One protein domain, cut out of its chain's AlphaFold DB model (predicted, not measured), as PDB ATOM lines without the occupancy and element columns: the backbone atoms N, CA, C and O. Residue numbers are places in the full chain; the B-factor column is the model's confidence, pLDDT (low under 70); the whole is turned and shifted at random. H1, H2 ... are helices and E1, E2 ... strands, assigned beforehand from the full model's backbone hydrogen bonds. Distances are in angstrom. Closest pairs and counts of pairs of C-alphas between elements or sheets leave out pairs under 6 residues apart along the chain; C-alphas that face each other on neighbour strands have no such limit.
ATOM      1  N   SER A 164     103.469  97.085 132.693       74.75
ATOM      2  CA  SER A 164     103.516  98.010 133.818       74.75
ATOM      3  C   SER A 164     103.947  99.374 133.314       74.75
ATOM      4  O   SER A 164     105.080  99.545 132.875       74.75
ATOM      5  N   VAL A 165     103.094 100.386 133.453       75.69
ATOM      6  CA  VAL A 165     103.427 101.771 133.070       75.69
ATOM      7  C   VAL A 165     104.600 102.358 133.863       75.69
ATOM      8  O   VAL A 165     105.093 103.422 133.532       75.69
ATOM      9  N   ARG A 166     105.074 101.666 134.906       75.75
ATOM     10  CA  ARG A 166     106.284 102.010 135.667       75.75
ATOM     11  C   ARG A 166     107.563 101.454 135.051       75.75
ATOM     12  O   ARG A 166     108.651 101.835 135.469       75.75
ATOM     13  N   ASN A 167     107.464 100.544 134.092       79.62
ATOM     14  CA  ASN A 167     108.590 100.093 133.293       79.62
ATOM     15  C   ASN A 167     108.649 100.953 132.018       79.62
ATOM     16  O   ASN A 167     107.690 100.937 131.244       79.62
ATOM     17  N   PRO A 168     109.753 101.682 131.762       85.50
ATOM     18  CA  PRO A 168     109.885 102.520 130.573       85.50
ATOM     19  C   PRO A 168     109.598 101.794 129.258       85.50
ATOM     20  O   PRO A 168     108.927 102.350 128.393       85.50
ATOM     21  N   LEU A 169     110.065 100.547 129.111       87.62
ATOM     22  CA  LEU A 169     109.798  99.751 127.913       87.62
ATOM     23  C   LEU A 169     108.299  99.495 127.754       87.62
ATOM     24  O   LEU A 169     107.757  99.711 126.678       87.62
ATOM     25  N   ASP A 170     107.635  99.057 128.819       86.50
ATOM     26  CA  ASP A 170     106.215  98.713 128.783       86.50
ATOM     27  C   ASP A 170     105.342  99.959 128.546       86.50
ATOM     28  O   ASP A 170     104.391  99.892 127.774       86.50
ATOM     29  N   CYS A 171     105.692 101.107 129.140       87.38
ATOM     30  CA  CYS A 171     105.032 102.395 128.896       87.38
ATOM     31  C   CYS A 171     105.112 102.799 127.416       87.38
ATOM     32  O   CYS A 171     104.105 103.162 126.808       87.38
ATOM     33  N   ILE A 172     106.301 102.685 126.814       91.44
ATOM     34  CA  ILE A 172     106.503 102.948 125.383       91.44
ATOM     35  C   ILE A 172     105.744 101.920 124.538       91.44
ATOM     36  O   ILE A 172     105.157 102.276 123.520       91.44
ATOM     37  N   CYS A 173     105.725 100.650 124.947       90.81
ATOM     38  CA  CYS A 173     104.975  99.615 124.249       90.81
ATOM     39  C   CYS A 173     103.469  99.893 124.247       90.81
ATOM     40  O   CYS A 173     102.864  99.807 123.183       90.81
ATOM     41  N   LEU A 174     102.880 100.264 125.385       87.56
ATOM     42  CA  LEU A 174     101.465 100.646 125.475       87.56
ATOM     43  C   LEU A 174     101.150 101.814 124.534       87.56
ATOM     44  O   LEU A 174     100.241 101.722 123.712       87.56
ATOM     45  N   PHE A 175     101.975 102.862 124.564       89.88
ATOM     46  CA  PHE A 175     101.854 103.986 123.637       89.88
ATOM     47  C   PHE A 175     101.942 103.547 122.165       89.88
ATOM     48  O   PHE A 175     101.102 103.913 121.348       89.88
ATOM     49  N   CYS A 176     102.933 102.727 121.798       90.44
ATOM     50  CA  CYS A 176     103.091 102.267 120.419       90.44
ATOM     51  C   CYS A 176     101.951 101.344 119.968       90.44
ATOM     52  O   CYS A 176     101.548 101.417 118.808       90.44
ATOM     53  N   LYS A 177     101.392 100.510 120.852       87.69
ATOM     54  CA  LYS A 177     100.232  99.678 120.510       87.69
ATOM     55  C   LYS A 177      99.010 100.524 120.142       87.69
ATOM     56  O   LYS A 177      98.340 100.199 119.165       87.69
ATOM     57  N   MET A 178      98.808 101.667 120.799       85.31
ATOM     58  CA  MET A 178      97.754 102.634 120.448       85.31
ATOM     59  C   MET A 178      97.977 103.337 119.099       85.31
ATOM     60  O   MET A 178      97.034 103.849 118.499       85.31
ATOM     61  N   LEU A 179      99.214 103.357 118.596       83.69
ATOM     62  CA  LEU A 179      99.580 103.966 117.312       83.69
ATOM     63  C   LEU A 179      99.656 102.956 116.160       83.69
ATOM     64  O   LEU A 179     100.206 103.264 115.097       83.69
ATOM     65  N   ARG A 180      99.174 101.725 116.349       81.94
ATOM     66  CA  ARG A 180      99.202 100.711 115.289       81.94
ATOM     67  C   ARG A 180      98.405 101.162 114.053       81.94
ATOM     68  O   ARG A 180      97.367 101.798 114.202       81.94
ATOM     69  N   PRO A 181      98.889 100.853 112.831       75.94
ATOM     70  CA  PRO A 181     100.057 100.015 112.522       75.94
ATOM     71  C   PRO A 181     101.417 100.732 112.624       75.94
ATOM     72  O   PRO A 181     102.441 100.055 112.668       75.94
ATOM     73  N   ARG A 182     101.449 102.071 112.710       79.62
ATOM     74  CA  ARG A 182     102.685 102.887 112.700       79.62
ATOM     75  C   ARG A 182     103.566 102.694 113.940       79.62
ATOM     76  O   ARG A 182     104.777 102.890 113.870       79.62
ATOM     77  N   GLY A 183     102.975 102.325 115.073       80.62
ATOM     78  CA  GLY A 183     103.687 101.983 116.306       80.62
ATOM     79  C   GLY A 183     104.232 100.554 116.300       80.62
ATOM     80  O   GLY A 183     103.832  99.723 117.113       80.62
ATOM     81  N   ASP A 184     105.123 100.247 115.361       88.69
ATOM     82  CA  ASP A 184     105.785  98.947 115.273       88.69
ATOM     83  C   ASP A 184     106.936  98.786 116.286       88.69
ATOM     84  O   ASP A 184     107.249  99.669 117.091       88.69
ATOM     85  N   TRP A 185     107.594  97.626 116.261       92.12
ATOM     86  CA  TRP A 185     108.726  97.369 117.150       92.12
ATOM     87  C   TRP A 185     109.937  98.275 116.858       92.12
ATOM     88  O   TRP A 185     110.694  98.630 117.766       92.12
ATOM     89  N   THR A 186     110.120  98.699 115.608       90.38
ATOM     90  CA  THR A 186     111.169  99.653 115.227       90.38
ATOM     91  C   THR A 186     110.942 101.006 115.887       90.38
ATOM     92  O   THR A 186     111.891 101.619 116.393       90.38
ATOM     93  N   LYS A 187     109.681 101.429 115.989       90.25
ATOM     94  CA  LYS A 187     109.278 102.628 116.710       90.25
ATOM     95  C   LYS A 187     109.559 102.523 118.202       90.25
ATOM     96  O   LYS A 187     110.202 103.422 118.743       90.25
ATOM     97  N   VAL A 188     109.198 101.401 118.830       92.06
ATOM     98  CA  VAL A 188     109.524 101.126 120.242       92.06
ATOM     99  C   VAL A 188     111.031 101.249 120.485       92.06
ATOM    100  O   VAL A 188     111.451 101.984 121.380       92.06
ATOM    101  N   LYS A 189     111.866 100.601 119.655       90.94
ATOM    102  CA  LYS A 189     113.338 100.693 119.756       90.94
ATOM    103  C   LYS A 189     113.834 102.135 119.635       90.94
ATOM    104  O   LYS A 189     114.735 102.531 120.373       90.94
ATOM    105  N   SER A 190     113.278 102.904 118.699       91.00
ATOM    106  CA  SER A 190     113.666 104.298 118.456       91.00
ATOM    107  C   SER A 190     113.355 105.195 119.657       91.00
ATOM    108  O   SER A 190     114.250 105.881 120.155       91.00
ATOM    109  N   ILE A 191     112.120 105.136 120.168       91.75
ATOM    110  CA  ILE A 191     111.676 105.926 121.326       91.75
ATOM    111  C   ILE A 191     112.472 105.528 122.568       91.75
ATOM    112  O   ILE A 191     113.014 106.396 123.248       91.75
ATOM    113  N   LEU A 192     112.623 104.224 122.827       89.94
ATOM    114  CA  LEU A 192     113.385 103.735 123.975       89.94
ATOM    115  C   LEU A 192     114.842 104.205 123.917       89.94
ATOM    116  O   LEU A 192     115.382 104.657 124.922       89.94
ATOM    117  N   LYS A 193     115.471 104.166 122.735       89.12
ATOM    118  CA  LYS A 193     116.833 104.673 122.544       89.12
ATOM    119  C   LYS A 193     116.923 106.177 122.813       89.12
ATOM    120  O   LYS A 193     117.850 106.595 123.502       89.12
ATOM    121  N   LYS A 194     115.985 106.982 122.295       89.25
ATOM    122  CA  LYS A 194     115.933 108.433 122.555       89.25
ATOM    123  C   LYS A 194     115.763 108.728 124.050       89.25
ATOM    124  O   LYS A 194     116.487 109.574 124.577       89.25
ATOM    125  N   TYR A 195     114.847 108.014 124.709       87.56
ATOM    126  CA  TYR A 195     114.594 108.117 126.145       87.56
ATOM    127  C   TYR A 195     115.848 107.782 126.959       87.56
ATOM    128  O   TYR A 195     116.277 108.557 127.802       87.56
ATOM    129  N   GLU A 196     116.498 106.652 126.674       84.00
ATOM    130  CA  GLU A 196     117.688 106.217 127.412       84.00
ATOM    131  C   GLU A 196     118.900 107.135 127.208       84.00
ATOM    132  O   GLU A 196     119.697 107.305 128.130       84.00
ATOM    133  N   GLN A 197     119.061 107.722 126.019       83.94
ATOM    134  CA  GLN A 197     120.187 108.609 125.712       83.94
ATOM    135  C   GLN A 197     120.137 109.927 126.486       83.94
ATOM    136  O   GLN A 197     121.193 110.416 126.890       83.94
ATOM    137  N   ASN A 198     118.940 110.481 126.697       80.00
ATOM    138  CA  ASN A 198     118.764 111.762 127.387       80.00
ATOM    139  C   ASN A 198     118.091 111.611 128.755       80.00
ATOM    140  O   ASN A 198     117.676 112.607 129.346       80.00
ATOM    141  N   ARG A 199     118.014 110.380 129.275       77.50
ATOM    142  CA  ARG A 199     117.509 110.110 130.619       77.50
ATOM    143  C   ARG A 199     118.316 110.926 131.636       77.50
ATOM    144  O   ARG A 199     119.551 110.868 131.586       77.50
ATOM    145  N   PRO A 200     117.660 111.644 132.568       68.88
ATOM    146  CA  PRO A 200     118.347 112.342 133.644       68.88
ATOM    147  C   PRO A 200     119.315 111.394 134.363       68.88
ATOM    148  O   PRO A 200     118.926 110.332 134.852       68.88
ATOM    149  N   ARG A 201     120.609 111.736 134.381       61.19
ATOM    150  CA  ARG A 201     121.599 110.969 135.146       61.19
ATOM    151  C   ARG A 201     121.468 111.367 136.611       61.19
ATOM    152  O   ARG A 201     121.769 112.504 136.953       61.19
ATOM    153  N   TYR A 202     121.045 110.436 137.460       53.97
ATOM    154  CA  TYR A 202     121.310 110.544 138.895       53.97
ATOM    155  C   TYR A 202     122.807 110.326 139.124       53.97
ATOM    156  O   TYR A 202     123.422 109.544 138.392       53.97
ATOM    157  N   ASP A 203     123.382 111.002 140.118       47.22
ATOM    158  CA  ASP A 203     124.802 110.890 140.450       47.22
ATOM    159  C   ASP A 203     125.237 109.415 140.556       47.22
ATOM    160  O   ASP A 203     124.547 108.570 141.133       47.22
ATOM    161  N   GLU A 204     126.379 109.079 139.945       44.59
ATOM    162  CA  GLU A 204     126.858 107.696 139.776       44.59
ATOM    163  C   GLU A 204     127.076 106.956 141.115       44.59
ATOM    164  O   GLU A 204     127.091 105.724 141.142       44.59
ATOM    165  N   GLU A 205     127.163 107.683 142.235       45.19
ATOM    166  CA  GLU A 205     127.228 107.119 143.592       45.19
ATOM    167  C   GLU A 205     125.888 106.528 144.093       45.19
ATOM    168  O   GLU A 205     125.904 105.641 144.959       45.19
ATOM    169  N   ASP A 206     124.761 106.931 143.487       43.72
ATOM    170  CA  ASP A 206     123.378 106.523 143.809       43.72
ATOM    171  C   ASP A 206     122.723 105.631 142.742       43.72
ATOM    172  O   ASP A 206     121.666 105.025 142.968       43.72
ATOM    173  N   ALA A 207     123.346 105.497 141.567       42.47
ATOM    174  CA  ALA A 207     122.820 104.731 140.432       42.47
ATOM    175  C   ALA A 207     122.549 103.246 140.756       42.47
ATOM    176  O   ALA A 207     121.728 102.607 140.095       42.47
ATOM    177  N   GLY A 208     123.202 102.707 141.792       42.16
ATOM    178  CA  GLY A 208     123.058 101.320 142.239       42.16
ATOM    179  C   GLY A 208     122.343 101.095 143.576       42.16
ATOM    180  O   GLY A 208     122.284  99.936 143.969       42.16
ATOM    181  N   LYS A 209     121.863 102.141 144.271       43.41
ATOM    182  CA  LYS A 209     121.422 102.044 145.687       43.41
ATOM    183  C   LYS A 209     119.970 102.435 145.973       43.41
ATOM    184  O   LYS A 209     119.486 102.225 147.080       43.41
ATOM    185  N   ILE A 210     119.280 103.060 145.018       48.97
ATOM    186  CA  ILE A 210     117.931 103.591 145.240       48.97
ATOM    187  C   ILE A 210     117.029 103.090 144.111       48.97
ATOM    188  O   ILE A 210     117.034 103.624 143.000       48.97
ATOM    189  N   GLN A 211     116.277 102.019 144.375       54.75
ATOM    190  CA  GLN A 211     115.095 101.710 143.573       54.75
ATOM    191  C   GLN A 211     114.066 102.819 143.807       54.75
ATOM    192  O   GLN A 211     113.788 103.166 144.955       54.75
ATOM    193  N   SER A 212     113.509 103.383 142.732       53.44
ATOM    194  CA  SER A 212     112.393 104.316 142.854       53.44
ATOM    195  C   SER A 212     111.208 103.574 143.444       53.44
ATOM    196  O   SER A 212     110.616 102.700 142.813       53.44
ATOM    197  N   VAL A 213     110.872 103.935 144.670       52.72
ATOM    198  CA  VAL A 213     109.779 103.329 145.417       52.72
ATOM    199  C   VAL A 213     108.411 103.695 144.810       52.72
ATOM    200  O   VAL A 213     107.422 103.000 145.031       52.72
ATOM    201  N   GLY A 214     108.390 104.741 143.976       57.94
ATOM    202  CA  GLY A 214     107.213 105.257 143.303       57.94
ATOM    203  C   GLY A 214     106.244 105.895 144.294       57.94
ATOM    204  O   GLY A 214     105.882 105.307 145.310       57.94
ATOM    205  N   ASN A 215     105.784 107.102 144.002       63.62
ATOM    206  CA  ASN A 215     104.766 107.736 144.822       63.62
ATOM    207  C   ASN A 215     103.425 107.001 144.687       63.62
ATOM    208  O   ASN A 215     103.077 106.454 143.629       63.62
ATOM    209  N   MET A 216     102.669 106.974 145.784       62.69
ATOM    210  CA  MET A 216     101.335 106.380 145.838       62.69
ATOM    211  C   MET A 216     100.421 107.047 144.792       62.69
ATOM    212  O   MET A 216     100.476 108.257 144.596       62.69
ATOM    213  N   GLY A 217      99.634 106.260 144.053       64.75
ATOM    214  CA  GLY A 217      98.719 106.768 143.019       64.75
ATOM    215  C   GLY A 217      99.353 107.178 141.676       64.75
ATOM    216  O   GLY A 217      98.652 107.182 140.662       64.75
ATOM    217  N   MET A 218     100.670 107.414 141.598       72.69
ATOM    218  CA  MET A 218     101.328 107.844 140.345       72.69
ATOM    219  C   MET A 218     101.228 106.814 139.213       72.69
ATOM    220  O   MET A 218     101.159 107.196 138.051       72.69
ATOM    221  N   THR A 219     101.153 105.513 139.518       72.19
ATOM    222  CA  THR A 219     100.946 104.475 138.489       72.19
ATOM    223  C   THR A 219      99.653 104.718 137.709       72.19
ATOM    224  O   THR A 219      99.652 104.637 136.485       72.19
ATOM    225  N   ARG A 220      98.563 105.060 138.408       68.88
ATOM    226  CA  ARG A 220      97.259 105.318 137.787       68.88
ATOM    227  C   ARG A 220      97.293 106.594 136.951       68.88
ATOM    228  O   ARG A 220      96.782 106.598 135.839       68.88
ATOM    229  N   MET A 221      97.947 107.644 137.454       76.06
ATOM    230  CA  MET A 221      98.098 108.895 136.704       76.06
ATOM    231  C   MET A 221      98.897 108.701 135.413       76.06
ATOM    232  O   MET A 221      98.437 109.122 134.358       76.06
ATOM    233  N   ILE A 222     100.031 107.991 135.470       77.94
ATOM    234  CA  ILE A 222     100.828 107.672 134.274       77.94
ATOM    235  C   ILE A 222      99.987 106.865 133.280       77.94
ATOM    236  O   ILE A 222      99.964 107.188 132.097       77.94
ATOM    237  N   SER A 223      99.251 105.853 133.754       76.31
ATOM    238  CA  SER A 223      98.389 105.034 132.896       76.31
ATOM    239  C   SER A 223      97.313 105.845 132.177       76.31
ATOM    240  O   SER A 223      97.097 105.640 130.986       76.31
ATOM    241  N   ASN A 224      96.665 106.779 132.876       80.06
ATOM    242  CA  ASN A 224      95.626 107.629 132.296       80.06
ATOM    243  C   ASN A 224      96.189 108.637 131.283       80.06
ATOM    244  O   ASN A 224      95.488 109.017 130.350       80.06
ATOM    245  N   GLN A 225      97.453 109.040 131.439       84.06
ATOM    246  CA  GLN A 225      98.088 110.018 130.559       84.06
ATOM    247  C   GLN A 225      98.517 109.419 129.208       84.06
ATOM    248  O   GLN A 225      98.576 110.138 128.213       84.06
ATOM    249  N   ILE A 226      98.805 108.114 129.137       84.56
ATOM    250  CA  ILE A 226      99.278 107.451 127.905       84.56
ATOM    251  C   ILE A 226      98.279 107.588 126.733       84.56
ATOM    252  O   ILE A 226      98.720 108.005 125.658       84.56
ATOM    253  N   PRO A 227      96.965 107.315 126.895       83.56
ATOM    254  CA  PRO A 227      95.961 107.556 125.851       83.56
ATOM    255  C   PRO A 227      95.940 108.996 125.322       83.56
ATOM    256  O   PRO A 227      95.824 109.221 124.113       83.56
ATOM    257  N   GLU A 228      96.063 109.974 126.222       84.25
ATOM    258  CA  GLU A 228      96.072 111.396 125.870       84.25
ATOM    259  C   GLU A 228      97.335 111.757 125.081       84.25
ATOM    260  O   GLU A 228      97.255 112.420 124.047       84.25
ATOM    261  N   LEU A 229      98.495 111.249 125.511       84.94
ATOM    262  CA  LEU A 229      99.774 111.433 124.818       84.94
ATOM    263  C   LEU A 229      99.787 110.766 123.442       84.94
ATOM    264  O   LEU A 229     100.383 111.300 122.508       84.94
ATOM    265  N   ALA A 230      99.109 109.625 123.290       83.00
ATOM    266  CA  ALA A 230      98.918 108.963 122.002       83.00
ATOM    267  C   ALA A 230      97.951 109.726 121.073       83.00
ATOM    268  O   ALA A 230      97.871 109.423 119.881       83.00
ATOM    269  N   GLY A 231      97.241 110.738 121.588       76.06
ATOM    270  CA  GLY A 231      96.345 111.583 120.805       76.06
ATOM    271  C   GLY A 231      95.123 110.849 120.302       76.06
ATOM    272  O   GLY A 231      94.642 111.163 119.216       76.06
ATOM    273  N   ILE A 232      94.630 109.860 121.049       70.81
ATOM    274  CA  ILE A 232      93.460 109.070 120.638       70.81
ATOM    275  C   ILE A 232      92.243 109.980 120.397       70.81
ATOM    276  O   ILE A 232      91.472 109.737 119.472       70.81
ATOM    277  N   SER A 233      92.127 111.071 121.155       65.94
ATOM    278  CA  SER A 233      91.088 112.100 121.028       65.94
ATOM    279  C   SER A 233      91.314 113.115 119.894       65.94
ATOM    280  O   SER A 233      90.451 113.957 119.657       65.94
ATOM    281  N   VAL A 234      92.450 113.050 119.191       68.88
ATOM    282  CA  VAL A 234      92.860 114.003 118.148       68.88
ATOM    283  C   VAL A 234      92.871 113.306 116.776       68.88
ATOM    284  O   VAL A 234      93.325 112.155 116.687       68.88
ATOM    285  N   PRO A 235      92.395 113.951 115.689       66.88
ATOM    286  CA  PRO A 235      92.462 113.393 114.337       66.88
ATOM    287  C   PRO A 235      93.890 113.015 113.927       66.88
ATOM    288  O   PRO A 235      94.840 113.729 114.232       66.88
ATOM    289  N   GLU A 236      94.055 111.911 113.192       64.38
ATOM    290  CA  GLU A 236      95.377 111.375 112.811       64.38
ATOM    291  C   GLU A 236      96.238 112.380 112.018       64.38
ATOM    292  O   GLU A 236      97.464 112.343 112.107       64.38
ATOM    293  N   SER A 237      95.606 113.309 111.293       62.88
ATOM    294  CA  SER A 237      96.259 114.399 110.554       62.88
ATOM    295  C   SER A 237      96.912 115.465 111.436       62.88
ATOM    296  O   SER A 237      97.724 116.233 110.937       62.88
ATOM    297  N   GLU A 238      96.558 115.525 112.720       62.62
ATOM    298  CA  GLU A 238      97.025 116.534 113.685       62.62
ATOM    299  C   GLU A 238      97.945 115.927 114.761       62.62
ATOM    300  O   GLU A 238      98.387 116.612 115.684       62.62
ATOM    301  N   ARG A 239      98.265 114.629 114.651       69.81
ATOM    302  CA  ARG A 239      99.146 113.903 115.583       69.81
ATOM    303  C   ARG A 239     100.624 114.129 115.251       69.81
ATOM    304  O   ARG A 239     101.348 113.184 114.942       69.81
ATOM    305  N   GLU A 240     101.071 115.380 115.325       66.94
ATOM    306  CA  GLU A 240     102.492 115.744 115.230       66.94
ATOM    307  C   GLU A 240     103.169 115.722 116.621       66.94
ATOM    308  O   GLU A 240     102.557 116.019 117.655       66.94
ATOM    309  N   ASP A 241     104.442 115.314 116.638       73.69
ATOM    310  CA  ASP A 241     105.353 115.326 117.796       73.69
ATOM    311  C   ASP A 241     104.933 114.494 119.028       73.69
ATOM    312  O   ASP A 241     105.407 114.714 120.143       73.69
ATOM    313  N   MET A 242     104.072 113.486 118.853       82.19
ATOM    314  CA  MET A 242     103.560 112.666 119.969       82.19
ATOM    315  C   MET A 242     104.647 111.853 120.684       82.19
ATOM    316  O   MET A 242     104.584 111.647 121.892       82.19
ATOM    317  N   GLU A 243     105.675 111.418 119.953       86.38
ATOM    318  CA  GLU A 243     106.840 110.741 120.541       86.38
ATOM    319  C   GLU A 243     107.627 111.649 121.472       86.38
ATOM    320  O   GLU A 243     108.048 111.218 122.544       86.38
ATOM    321  N   ASP A 244     107.846 112.891 121.048       86.50
ATOM    322  CA  ASP A 244     108.649 113.835 121.807       86.50
ATOM    323  C   ASP A 244     107.859 114.300 123.043       86.50
ATOM    324  O   ASP A 244     108.434 114.354 124.127       86.50
ATOM    325  N   LYS A 245     106.527 114.460 122.934       87.88
ATOM    326  CA  LYS A 245     105.617 114.666 124.082       87.88
ATOM    327  C   LYS A 245     105.639 113.501 125.073       87.88
ATOM    328  O   LYS A 245     105.704 113.730 126.280       87.88
ATOM    329  N   LEU A 246     105.595 112.254 124.589       90.94
ATOM    330  CA  LEU A 246     105.717 111.077 125.453       90.94
ATOM    331  C   LEU A 246     107.054 111.098 126.194       90.94
ATOM    332  O   LEU A 246     107.081 110.911 127.404       90.94
ATOM    333  N   ILE A 247     108.155 111.317 125.477       90.25
ATOM    334  CA  ILE A 247     109.498 111.330 126.060       90.25
ATOM    335  C   ILE A 247     109.631 112.454 127.097       90.25
ATOM    336  O   ILE A 247     110.147 112.208 128.187       90.25
ATOM    337  N   GLU A 248     109.142 113.658 126.796       89.62
ATOM    338  CA  GLU A 248     109.132 114.794 127.724       89.62
ATOM    339  C   GLU A 248     108.332 114.474 128.991       89.62
ATOM    340  O   GLU A 248     108.831 114.657 130.106       89.62
ATOM    341  N   TYR A 249     107.135 113.903 128.833       90.50
ATOM    342  CA  TYR A 249     106.342 113.434 129.964       90.50
ATOM    343  C   TYR A 249     107.092 112.369 130.766       90.50
ATOM    344  O   TYR A 249     107.181 112.473 131.989       90.50
ATOM    345  N   MET A 250     107.697 111.385 130.095       90.00
ATOM    346  CA  MET A 250     108.447 110.328 130.761       90.00
ATOM    347  C   MET A 250     109.633 110.877 131.566       90.00
ATOM    348  O   MET A 250     109.913 110.357 132.642       90.00
ATOM    349  N   TYR A 251     110.299 111.942 131.102       88.81
ATOM    350  CA  TYR A 251     111.324 112.632 131.892       88.81
ATOM    351  C   TYR A 251     110.748 113.367 133.100       88.81
ATOM    352  O   TYR A 251     111.357 113.332 134.168       88.81
ATOM    353  N   SER A 252     109.577 113.996 132.961       86.81
ATOM    354  CA  SER A 252     108.920 114.708 134.067       86.81
ATOM    355  C   SER A 252     108.555 113.788 135.239       86.81
ATOM    356  O   SER A 252     108.534 114.229 136.386       86.81
ATOM    357  N   VAL A 253     108.334 112.499 134.959       84.38
ATOM    358  CA  VAL A 253     108.042 111.460 135.955       84.38
ATOM    359  C   VAL A 253     109.143 110.391 136.021       84.38
ATOM    360  O   VAL A 253     108.889 109.270 136.449       84.38
ATOM    361  N   ASP A 254     110.388 110.701 135.636       80.06
ATOM    362  CA  ASP A 254     111.484 109.713 135.608       80.06
ATOM    363  C   ASP A 254     111.740 109.049 136.973       80.06
ATOM    364  O   ASP A 254     112.035 107.853 137.043       80.06
ATOM    365  N   SER A 255     111.548 109.798 138.063       75.31
ATOM    366  CA  SER A 255     111.639 109.292 139.437       75.31
ATOM    367  C   SER A 255     110.609 108.210 139.760       75.31
ATOM    368  O   SER A 255     110.745 107.525 140.768       75.31
ATOM    369  N   GLU A 256     109.573 108.062 138.938       77.19
ATOM    370  CA  GLU A 256     108.530 107.051 139.059       77.19
ATOM    371  C   GLU A 256     108.861 105.782 138.251       77.19
ATOM    372  O   GLU A 256     108.282 104.724 138.512       77.19
ATOM    373  N   PHE A 257     109.784 105.849 137.289       76.81
ATOM    374  CA  PHE A 257     110.128 104.722 136.428       76.81
ATOM    375  C   PHE A 257     111.201 103.813 137.013       76.81
ATOM    376  O   PHE A 257     112.215 104.247 137.567       76.81
ATOM    377  N   THR A 258     111.064 102.519 136.740       72.94
ATOM    378  CA  THR A 258     112.065 101.538 137.133       72.94
ATOM    379  C   THR A 258     113.403 101.795 136.452       72.94
ATOM    380  O   THR A 258     113.530 102.284 135.319       72.94
ATOM    381  N   ARG A 259     114.466 101.464 137.183       70.38
ATOM    382  CA  ARG A 259     115.830 101.584 136.677       70.38
ATOM    383  C   ARG A 259     116.210 100.364 135.846       70.38
ATOM    384  O   ARG A 259     115.663  99.270 135.995       70.38
ATOM    385  N   ARG A 260     117.179 100.560 134.957       66.62
ATOM    386  CA  ARG A 260     117.729  99.500 134.115       66.62
ATOM    387  C   ARG A 260     118.824  98.767 134.890       66.62
ATOM    388  O   ARG A 260     119.811  99.369 135.302       66.62
ATOM    389  N   LYS A 261     118.667  97.462 135.097       63.22
ATOM    390  CA  LYS A 261     119.671  96.602 135.725       63.22
ATOM    391  C   LYS A 261     120.661  96.124 134.676       63.22
ATOM    392  O   LYS A 261     120.288  95.350 133.802       63.22
ATOM    393  N   ASN A 262     121.929  96.503 134.801       58.06
ATOM    394  CA  ASN A 262     122.997  95.918 133.993       58.06
ATOM    395  C   ASN A 262     123.434  94.583 134.610       58.06
ATOM    396  O   ASN A 262     124.219  94.536 135.560       58.06
ATOM    397  N   LEU A 263     122.913  93.469 134.092       52.56
ATOM    398  CA  LEU A 263     123.340  92.140 134.520       52.56
ATOM    399  C   LEU A 263     124.681  91.792 133.869       52.56
ATOM    400  O   LEU A 263     124.758  91.361 132.718       52.56
ATOM    401  N   VAL A 264     125.750  91.934 134.650       52.53
ATOM    402  CA  VAL A 264     127.095  91.516 134.252       52.53
ATOM    403  C   VAL A 264     127.231  90.006 134.446       52.53
ATOM    404  O   VAL A 264     127.366  89.506 135.568       52.53
ATOM    405  N   LYS A 265     127.225  89.241 133.351       47.75
ATOM    406  CA  LYS A 265     127.440  87.789 133.413       47.75
ATOM    407  C   LYS A 265     128.931  87.500 133.569       47.75
ATOM    408  O   LYS A 265     129.669  87.462 132.589       47.75
ATOM    409  N   LYS A 266     129.381  87.275 134.803       54.28
ATOM    410  CA  LYS A 266     130.757  86.839 135.082       54.28
ATOM    411  C   LYS A 266     130.908  85.326 134.889       54.28
ATOM    412  O   LYS A 266     130.012  84.531 135.211       54.28
ATOM    413  N   ASP A 267     132.046  84.924 134.343       51.72
ATOM    414  CA  ASP A 267     132.468  83.536 134.266       51.72
ATOM    415  C   ASP A 267     132.664  82.962 135.665       51.72
ATOM    416  O   ASP A 267     133.293  83.587 136.518       51.72
ATOM    417  N   LYS A 268     132.144  81.754 135.911       53.00
ATOM    418  CA  LYS A 268     132.236  81.139 137.245       53.00
ATOM    419  C   LYS A 268     133.676  80.719 137.590       53.00
ATOM    420  O   LYS A 268     133.984  80.642 138.773       53.00
ATOM    421  N   LYS A 269     134.546  80.465 136.599       57.38
ATOM    422  CA  LYS A 269     135.935  80.012 136.815       57.38
ATOM    423  C   LYS A 269     136.956  81.150 136.783       57.38
ATOM    424  O   LYS A 269     137.872  81.174 137.591       57.38
ATOM    425  N   THR A 270     136.795  82.102 135.873       62.88
ATOM    426  CA  THR A 270     137.769  83.172 135.609       62.88
ATOM    427  C   THR A 270     137.323  84.536 136.129       62.88
ATOM    428  O   THR A 270     138.094  85.490 136.064       62.88
ATOM    429  N   LYS A 271     136.076  84.658 136.620       56.88
ATOM    430  CA  LYS A 271     135.420  85.918 137.029       56.88
ATOM    431  C   LYS A 271     135.399  87.019 135.950       56.88
ATOM    432  O   LYS A 271     134.930  88.121 136.233       56.88
ATOM    433  N   LYS A 272     135.835  86.729 134.717       48.84
ATOM    434  CA  LYS A 272     135.785  87.649 133.573       48.84
ATOM    435  C   LYS A 272     134.350  87.829 133.087       48.84
ATOM    436  O   LYS A 272     133.557  86.893 133.127       48.84
ATOM    437  N   VAL A 273     134.011  89.033 132.645       48.72
ATOM    438  CA  VAL A 273     132.699  89.347 132.062       48.72
ATOM    439  C   VAL A 273     132.584  88.640 130.705       48.72
ATOM    440  O   VAL A 273     133.465  88.806 129.871       48.72
ATOM    441  N   ILE A 274     131.557  87.802 130.513       48.72
ATOM    442  CA  ILE A 274     131.378  86.965 129.307       48.72
ATOM    443  C   ILE A 274     130.412  87.591 128.294       48.72
ATOM    444  O   ILE A 274     130.503  87.284 127.112       48.72
ATOM    445  N   SER A 275     129.460  88.422 128.717       42.91
ATOM    446  CA  SER A 275     128.458  88.971 127.797       42.91
ATOM    447  C   SER A 275     128.198  90.443 128.040       42.91
ATOM    448  O   SER A 275     128.123  90.863 129.200       42.91
ATOM    449  N   ASP A 276     127.974  91.158 126.938       37.41
ATOM    450  CA  ASP A 276     127.408  92.498 126.932       37.41
ATOM    451  C   ASP A 276     126.116  92.534 127.746       37.41
ATOM    452  O   ASP A 276     125.345  91.568 127.800       37.41
ATOM    453  N   ASN A 277     125.976  93.653 128.447       41.28
ATOM    454  CA  ASN A 277     124.970  93.971 129.444       41.28
ATOM    455  C   ASN A 277     123.597  93.391 129.085       41.28
ATOM    456  O   ASN A 277     122.905  93.895 128.204       41.28
ATOM    457  N   LEU A 278     123.180  92.347 129.809       43.69
ATOM    458  CA  LEU A 278     121.768  91.991 129.888       43.69
ATOM    459  C   LEU A 278     121.111  93.113 130.677       43.69
ATOM    460  O   LEU A 278     121.101  93.104 131.907       43.69
ATOM    461  N   SER A 279     120.661  94.126 129.964       49.34
ATOM    462  CA  SER A 279     119.896  95.184 130.568       49.34
ATOM    463  C   SER A 279     118.482  94.684 130.805       49.34
ATOM    464  O   SER A 279     117.849  94.224 129.866       49.34
ATOM    465  N   VAL A 280     117.995  94.719 132.036       59.50
ATOM    466  CA  VAL A 280     116.614  94.337 132.349       59.50
ATOM    467  C   VAL A 280     116.045  95.422 133.239       59.50
ATOM    468  O   VAL A 280     116.674  95.779 134.232       59.50
ATOM    469  N   TYR A 281     114.891  95.978 132.892       67.56
ATOM    470  CA  TYR A 281     114.198  96.892 133.792       67.56
ATOM    471  C   TYR A 281     113.752  96.139 135.045       67.56
ATOM    472  O   TYR A 281     113.276  95.006 134.955       67.56
ATOM    473  N   TYR A 282     113.935  96.746 136.220       61.97
ATOM    474  CA  TYR A 282     113.272  96.229 137.416       61.97
ATOM    475  C   TYR A 282     111.758  96.213 137.172       61.97
ATOM    476  O   TYR A 282     111.231  97.054 136.438       61.97
ATOM    477  N   SER A 283     111.066  95.236 137.749       58.78
ATOM    478  CA  SER A 283     109.610  95.202 137.715       58.78
ATOM    479  C   SER A 283     109.068  96.393 138.503       58.78
ATOM    480  O   SER A 283     109.516  96.691 139.610       58.78
ATOM    481  N   GLY A 284     108.170  97.141 137.869       58.66
ATOM    482  CA  GLY A 284     107.635  98.376 138.419       58.66
ATOM    483  C   GLY A 284     106.447  98.084 139.300       58.66
ATOM    484  O   GLY A 284     105.459  97.524 138.834       58.66
ATOM    485  N   TYR A 285     106.566  98.451 140.567       61.47
ATOM    486  CA  TYR A 285     105.650  98.036 141.611       61.47
ATOM    487  C   TYR A 285     105.340  99.206 142.556       61.47
ATOM    488  O   TYR A 285     106.201 100.055 142.775       61.47
TER     489      TYR A 285
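This is residues 164 to 285 of the 547 residues of an uncharacterized protein of uncultured Blautia sp (UniProt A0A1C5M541). A hairpin of two antiparallel strands, E1 and E2, is a long arm reaching away from an up-and-down bundle of four helices, H1 to H4, each running against the one before. The printed part has 122 residues, ordered H1 H2 H3 H4 E1 E2, mixed helices and strands; it is only just loose, close to compact, with a radius of gyration of the C-alphas of 16.5 A and spans of 59 by 32 by 21 A.

Find C-alpha 260 at (117.729, 99.500, 134.115); E1 runs from there to 266, 18.2 A. E2, residues 273 to 281, 20.1 A, bends by 62 degrees at 276. H1, residues 168 to 178, begins at (109.885, 102.520, 130.573); H2 is 185 to 198, 20.3 A, H3 218 to 229, H4 242 to 252.

Between E1 and E2, N 261 and O 280, 2.7 A apart, are within hydrogen-bond range. H1's closest C-alpha to E2 is Pro 168, 7.8 A from that of Tyr 281. H1 touches H2, residues 187 to 192 alone, at a steep tilt of 40 degrees, C-alphas 172 and 188 closest at 6.2 A. H4 touches H3, residues 226 to 229 alone, C-alphas 229 and 246 closest at 6.0 A. Every O i to N i+4 pair is within range in H1, H2 and H4, 6 of 8 in H3.

The farthest C-alphas, Pro 235 and Lys 269, are 59.2 A apart. The printed part has no cut; links H2 to H3 and H3 to H4 are long. Look for pLDDT under 70 at residues 200 to 217, 220, 233 to 240 and 260 to 285 of this model.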